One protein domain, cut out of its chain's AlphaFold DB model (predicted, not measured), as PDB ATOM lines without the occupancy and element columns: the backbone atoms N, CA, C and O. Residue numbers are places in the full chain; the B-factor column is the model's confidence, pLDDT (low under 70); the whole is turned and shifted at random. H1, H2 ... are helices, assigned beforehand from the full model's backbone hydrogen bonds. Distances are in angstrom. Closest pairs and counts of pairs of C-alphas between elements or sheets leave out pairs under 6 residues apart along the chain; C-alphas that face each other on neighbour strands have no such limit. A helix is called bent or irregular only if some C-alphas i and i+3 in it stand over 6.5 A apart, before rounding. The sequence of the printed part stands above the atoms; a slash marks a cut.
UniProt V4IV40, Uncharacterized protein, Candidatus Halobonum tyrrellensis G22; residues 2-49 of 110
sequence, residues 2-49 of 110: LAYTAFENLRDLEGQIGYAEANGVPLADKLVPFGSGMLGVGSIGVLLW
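Overview. This is residues 2 to 49 of the 110 residues of an uncharacterized protein of Candidatus Halobonum tyrrellensis G22 (UniProt V4IV40). One long helix, H3, makes the length of a rod-shaped domain, and two short helices, H1 and H2, cover one side of it, H1 along the half toward its last residues and H2 near its first residues. H1 and H2 follow each other with a corner between them, and after H2 the chain turns through residues 23 to 27 and folds back as H3. The printed part has 48 residues with three named helices, in the order H1, H2, H3, and no named strand; the class is all helix. It is only just compact, close to loose, with a radius of gyration of the C-alphas of 11.2 A, and the C-alphas span 35 by 17 by 13 A.

Arrangement. The longest helix is H3, residues 28 to 47. H1, residues 2 to 11, touches H3, and their closest C-alphas are those of Ala 6 and Gly 40, 5.0 A apart. The two run opposite ways at a shallow tilt of 34.8 degrees, only just short of steep. H2, residues 13 to 22, touches H3, which meets it with residues 28 to 33 alone; the closest C-alphas are those of Ile 17 and Ala 28, 5.5 A apart. H2 and H3 run opposite ways at a steep tilt of 56 degrees. H1 and H2 are close but not clearly touching, with the closest C-alphas, those of Asn 9 and Gln 16, 6.8 A apart. Their lines are about perpendicular, at 89 degrees. In H1 and H2 every O i to N i+4 pair is within hydrogen-bond range, and in H3 15 of 16 are.

Along the chain. H3 measures 27.5 A from C-alpha 28 at (99.482, 96.038, 83.973) to C-alpha 47 at (85.684, 112.880, 100.790). It is neither bent nor irregular, but only just: C-alphas 29 and 32 are 6.2 A apart. H1 begins at C-alpha 2, at (94.251, 107.705, 100.202), and measures 14.2 A to C-alpha 11. H2 also measures 14.2 A, from C-alpha 13 to C-alpha 22, the latter at (107.938, 93.096, 87.227).

Size, cuts and confidence. The two C-alphas farthest apart are those of Ala 22 and Trp 49, at 36.0 A, while the first and last printed C-alphas, those of Leu 2 and Trp 49, are 14.1 A apart. The printed part has no cut. The link from H1 to H2, one residue, is tight, and so is the link from H2 to H3, five residues. The mean pLDDT of the printed part is 85.7, and the model's confidence is low, under 70, at residues 46 to 49, of which 46 and 47 belong to H3.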
ATOM      1  N   LEU A   2      94.720 108.338 101.457       79.88
ATOM      2  CA  LEU A   2      94.251 107.705 100.202       79.88
ATOM      3  C   LEU A   2      94.244 108.629  98.965       79.88
ATOM      4  O   LEU A   2      94.750 108.246  97.916       79.88
ATOM      5  N   ALA A   3      93.759 109.869  99.106       81.50
ATOM      6  CA  ALA A   3      93.764 110.846  98.009       81.50
ATOM      7  C   ALA A   3      95.185 111.222  97.550       81.50
ATOM      8  O   ALA A   3      95.416 111.456  96.370       81.50
ATOM      9  N   TYR A   4      96.141 111.245  98.485       85.88
ATOM     10  CA  TYR A   4      97.548 111.517  98.196       85.88
ATOM     11  C   TYR A   4      98.187 110.345  97.441       85.88
ATOM     12  O   TYR A   4      98.820 110.555  96.416       85.88
ATOM     13  N   THR A   5      97.921 109.108  97.869       86.75
ATOM     14  CA  THR A   5      98.358 107.892  97.163       86.75
ATOM     15  C   THR A   5      97.745 107.784  95.763       86.75
ATOM     16  O   THR A   5      98.440 107.432  94.816       86.75
ATOM     17  N   ALA A   6      96.467 108.141  95.595       85.69
ATOM     18  CA  ALA A   6      95.836 108.211  94.277       85.69
ATOM     19  C   ALA A   6      96.529 109.239  93.370       85.69
ATOM     20  O   ALA A   6      96.780 108.967  92.200       85.69
ATOM     21  N   PHE A   7      96.856 110.411  93.919       89.00
ATOM     22  CA  PHE A   7      97.541 111.471  93.190       89.00
ATOM     23  C   PHE A   7      98.968 111.078  92.787       89.00
ATOM     24  O   PHE A   7      99.348 111.287  91.639       89.00
ATOM     25  N   GLU A   8      99.745 110.474  93.689       89.75
ATOM     26  CA  GLU A   8     101.095 109.992  93.371       89.75
ATOM     27  C   GLU A   8     101.078 108.894  92.305       89.75
ATOM     28  O   GLU A   8     101.842 108.984  91.346       89.75
ATOM     29  N   ASN A   9     100.160 107.926  92.400       86.25
ATOM     30  CA  ASN A   9     100.032 106.868  91.396       86.25
ATOM     31  C   ASN A   9      99.670 107.410  90.010       86.25
ATOM     32  O   ASN A   9     100.160 106.902  89.009       86.25
ATOM     33  N   LEU A  10      98.819 108.439  89.942       86.75
ATOM     34  CA  LEU A  10      98.469 109.095  88.679       86.75
ATOM     35  C   LEU A  10      99.615 109.960  88.133       86.75
ATOM     36  O   LEU A  10      99.721 110.129  86.920       86.75
ATOM     37  N   ARG A  11     100.463 110.507  89.012       93.00
ATOM     38  CA  ARG A  11     101.628 111.315  88.631       93.00
ATOM     39  C   ARG A  11     102.782 110.463  88.099       93.00
ATOM     40  O   ARG A  11     103.533 110.954  87.264       93.00
ATOM     41  N   ASP A  12     102.911 109.227  88.571       93.19
ATOM     42  CA  ASP A  12     103.955 108.276  88.170       93.19
ATOM     43  C   ASP A  12     103.361 106.953  87.648       93.19
ATOM     44  O   ASP A  12     103.640 105.863  88.148       93.19
ATOM     45  N   LEU A  13     102.483 107.041  86.644       90.69
ATOM     46  CA  LEU A  13     101.821 105.856  86.082       90.69
ATOM     47  C   LEU A  13     102.807 104.887  85.424       90.69
ATOM     48  O   LEU A  13     102.656 103.678  85.570       90.69
ATOM     49  N   GLU A  14     103.811 105.400  84.715       89.62
ATOM     50  CA  GLU A  14     104.806 104.583  84.010       89.62
ATOM     51  C   GLU A  14     105.672 103.783  84.990       89.62
ATOM     52  O   GLU A  14     105.861 102.580  84.795       89.62
ATOM     53  N   GLY A  15     106.116 104.410  86.087       92.06
ATOM     54  CA  GLY A  15     106.827 103.721  87.162       92.06
ATOM     55  C   GLY A  15     105.976 102.628  87.813       92.06
ATOM     56  O   GLY A  15     106.452 101.510  88.027       92.06
ATOM     57  N   GLN A  16     104.692 102.908  88.057       92.69
ATOM     58  CA  GLN A  16     103.766 101.945  88.662       92.69
ATOM     59  C   GLN A  16     103.403 100.779  87.730       92.69
ATOM     60  O   GLN A  16     103.258  99.647  88.196       92.69
ATOM     61  N   ILE A  17     103.287 101.020  86.419       93.94
ATOM     62  CA  ILE A  17     103.092  99.963  85.416       93.94
ATOM     63  C   ILE A  17     104.321  99.053  85.384       93.94
ATOM     64  O   ILE A  17     104.168  97.844  85.541       93.94
ATOM     65  N   GLY A  18     105.530  99.618  85.275       91.69
ATOM     66  CA  GLY A  18     106.766  98.830  85.257       91.69
ATOM     67  C   GLY A  18     106.963  98.006  86.534       91.69
ATOM     68  O   GLY A  18     107.365  96.843  86.480       91.69
ATOM     69  N   TYR A  19     106.599  98.567  87.689       91.44
ATOM     70  CA  TYR A  19     106.572  97.828  88.949       91.44
ATOM     71  C   TYR A  19     105.563  96.666  88.920       91.44
ATOM     72  O   TYR A  19     105.888  95.554  89.339       91.44
ATOM     73  N   ALA A  20     104.347  96.881  88.415       90.62
ATOM     74  CA  ALA A  20     103.324  95.840  88.326       90.62
ATOM     75  C   ALA A  20     103.693  94.724  87.327       90.62
ATOM     76  O   ALA A  20     103.478  93.546  87.622       90.62
ATOM     77  N   GLU A  21     104.307  95.063  86.191       92.94
ATOM     78  CA  GLU A  21     104.827  94.099  85.213       92.94
ATOM     79  C   GLU A  21     105.933  93.223  85.805       92.94
ATOM     80  O   GLU A  21     105.894  92.000  85.663       92.94
ATOM     81  N   ALA A  22     106.876  93.827  86.536       94.38
ATOM     82  CA  ALA A  22     107.938  93.096  87.227       94.38
ATOM     83  C   ALA A  22     107.390  92.101  88.266       94.38
ATOM     84  O   ALA A  22     108.011  91.074  88.535       94.38
ATOM     85  N   ASN A  23     106.204  92.380  88.817       92.62
ATOM     86  CA  ASN A  23     105.487  91.505  89.744       92.62
ATOM     87  C   ASN A  23     104.533  90.513  89.047       92.62
ATOM     88  O   ASN A  23     103.788  89.800  89.719       92.62
ATOM     89  N   GLY A  24     104.548  90.439  87.712       91.88
ATOM     90  CA  GLY A  24     103.770  89.469  86.941       91.88
ATOM     91  C   GLY A  24     102.279  89.792  86.829       91.88
ATOM     92  O   GLY A  24     101.484  88.891  86.558       91.88
ATOM     93  N   VAL A  25     101.875  91.051  87.037       89.56
ATOM     94  CA  VAL A  25     100.475  91.464  86.882       89.56
ATOM     95  C   VAL A  25     100.096  91.435  85.392       89.56
ATOM     96  O   VAL A  25     100.681  92.176  84.598       89.56
ATOM     97  N   PRO A  26      99.116  90.613  84.975       88.25
ATOM     98  CA  PRO A  26      98.675  90.589  83.586       88.25
ATOM     99  C   PRO A  26      97.966  91.902  83.234       88.25
ATOM    100  O   PRO A  26      97.176  92.399  84.031       88.25
ATOM    101  N   LEU A  27      98.195  92.436  82.027       92.19
ATOM    102  CA  LEU A  27      97.583  93.695  81.560       92.19
ATOM    103  C   LEU A  27      97.866  94.894  82.492       92.19
ATOM    104  O   LEU A  27      96.984  95.723  82.730       92.19
ATOM    105  N   ALA A  28      99.072  94.968  83.062       88.88
ATOM    106  CA  ALA A  28      99.482  96.038  83.973       88.88
ATOM    107  C   ALA A  28      99.259  97.444  83.383       88.88
ATOM    108  O   ALA A  28      98.762  98.329  84.082       88.88
ATOM    109  N   ASP A  29      99.513  97.604  82.082       88.94
ATOM    110  CA  ASP A  29      99.258  98.808  81.279       88.94
ATOM    111  C   ASP A  29      97.808  99.319  81.367       88.94
ATOM    112  O   ASP A  29      97.555 100.516  81.240       88.94
ATOM    113  N   LYS A  30      96.846  98.427  81.626       90.69
ATOM    114  CA  LYS A  30      95.417  98.750  81.765       90.69
ATOM    115  C   LYS A  30      94.959  98.753  83.216       90.69
ATOM    116  O   LYS A  30      94.180  99.619  83.615       90.69
ATOM    117  N   LEU A  31      95.423  97.785  84.006       85.38
ATOM    118  CA  LEU A  31      94.981  97.602  85.386       85.38
ATOM    119  C   LEU A  31      95.506  98.696  86.318       85.38
ATOM    120  O   LEU A  31      94.775  99.119  87.212       85.38
ATOM    121  N   VAL A  32      96.728  99.190  86.106       90.19
ATOM    122  CA  VAL A  32      97.328 100.223  86.965       90.19
ATOM    123  C   VAL A  32      96.632 101.584  86.806       90.19
ATOM    124  O   VAL A  32      96.225 102.151  87.830       90.19
ATOM    125  N   PRO A  33      96.387 102.108  85.585       90.38
ATOM    126  CA  PRO A  33      95.586 103.322  85.415       90.38
ATOM    127  C   PRO A  33      94.156 103.163  85.938       90.38
ATOM    128  O   PRO A  33      93.642 104.059  86.610       90.38
ATOM    129  N   PHE A  34      93.525 102.010  85.691       90.88
ATOM    130  CA  PHE A  34      92.171 101.729  86.166       90.88
ATOM    131  C   PHE A  34      92.087 101.721  87.699       90.88
ATOM    132  O   PHE A  34      91.245 102.410  88.275       90.88
ATOM    133  N   GLY A  35      92.994 101.006  88.369       87.88
ATOM    134  CA  GLY A  35      93.062 100.939  89.830       87.88
ATOM    135  C   GLY A  35      93.371 102.293  90.471       87.88
ATOM    136  O   GLY A  35      92.747 102.660  91.465       87.88
ATOM    137  N   SER A  36      94.266 103.080  89.869       88.56
ATOM    138  CA  SER A  36      94.594 104.434  90.337       88.56
ATOM    139  C   SER A  36      93.415 105.398  90.169       88.56
ATOM    140  O   SER A  36      93.110 106.170  91.078       88.56
ATOM    141  N   GLY A  37      92.688 105.298  89.052       88.19
ATOM    142  CA  GLY A  37      91.444 106.032  88.820       88.19
ATOM    143  C   GLY A  37      90.347 105.651  89.815       88.19
ATOM    144  O   GLY A  37      89.728 106.531  90.409       88.19
ATOM    145  N   MET A  38      90.151 104.355  90.075       88.31
ATOM    146  CA  MET A  38      89.219 103.874  91.099       88.31
ATOM    147  C   MET A  38      89.597 104.347  92.501       88.31
ATOM    148  O   MET A  38      88.719 104.758  93.252       88.31
ATOM    149  N   LEU A  39      90.882 104.325  92.862       86.75
ATOM    150  CA  LEU A  39      91.358 104.834  94.147       86.75
ATOM    151  C   LEU A  39      91.130 106.344  94.261       86.75
ATOM    152  O   LEU A  39      90.746 106.822  95.326       86.75
ATOM    153  N   GLY A  40      91.307 107.090  93.168       85.88
ATOM    154  CA  GLY A  40      90.961 108.507  93.079       85.88
ATOM    155  C   GLY A  40      89.468 108.744  93.291       85.88
ATOM    156  O   GLY A  40      89.091 109.484  94.194       85.88
ATOM    157  N   VAL A  41      88.611 108.058  92.531       81.38
ATOM    158  CA  VAL A  41      87.145 108.138  92.656       81.38
ATOM    159  C   VAL A  41      86.668 107.680  94.032       81.38
ATOM    160  O   VAL A  41      85.773 108.300  94.583       81.38
ATOM    161  N   GLY A  42      87.267 106.644  94.618       74.88
ATOM    162  CA  GLY A  42      86.947 106.149  95.957       74.88
ATOM    163  C   GLY A  42      87.413 107.099  97.057       74.88
ATOM    164  O   GLY A  42      86.668 107.363  97.992       74.88
ATOM    165  N   SER A  43      88.600 107.693  96.918       79.31
ATOM    166  CA  SER A  43      89.083 108.747  97.819       79.31
ATOM    167  C   SER A  43      88.187 109.975  97.743       79.31
ATOM    168  O   SER A  43      87.828 110.536  98.773       79.31
ATOM    169  N   ILE A  44      87.772 110.350  96.532       75.81
ATOM    170  CA  ILE A  44      86.751 111.363  96.305       75.81
ATOM    171  C   ILE A  44      85.431 110.897  96.911       75.81
ATOM    172  O   ILE A  44      84.842 111.688  97.598       75.81
ATOM    173  N   GLY A  45      84.987 109.651  96.769       70.69
ATOM    174  CA  GLY A  45      83.759 109.105  97.359       70.69
ATOM    175  C   GLY A  45      83.742 109.130  98.888       70.69
ATOM    176  O   GLY A  45      82.703 109.379  99.483       70.69
ATOM    177  N   VAL A  46      84.898 108.941  99.524       67.19
ATOM    178  CA  VAL A  46      85.090 109.078 100.975       67.19
ATOM    179  C   VAL A  46      85.116 110.551 101.388       67.19
ATOM    180  O   VAL A  46      84.472 110.921 102.362       67.19
ATOM    181  N   LEU A  47      85.784 111.420 100.621       64.12
ATOM    182  CA  LEU A  47      85.684 112.880 100.790       64.12
ATOM    183  C   LEU A  47      84.260 113.391 100.489       64.12
ATOM    184  O   LEU A  47      83.805 114.387 101.042       64.12
ATOM    185  N   LEU A  48      83.564 112.688  99.599       60.78
ATOM    186  CA  LEU A  48      82.191 112.865  99.168       60.78
ATOM    187  C   LEU A  48      81.242 111.943  99.949       60.78
ATOM    188  O   LEU A  48      80.088 111.784  99.546       60.78
ATOM    189  N   TRP A  49      81.638 111.455 101.129       58.41
ATOM    190  CA  TRP A  49      80.723 111.220 102.248       58.41
ATOM    191  C   TRP A  49      80.168 112.602 102.662       58.41
ATOM    192  O   TRP A  49      80.403 113.109 103.750       58.41
TER     193      TRP A  49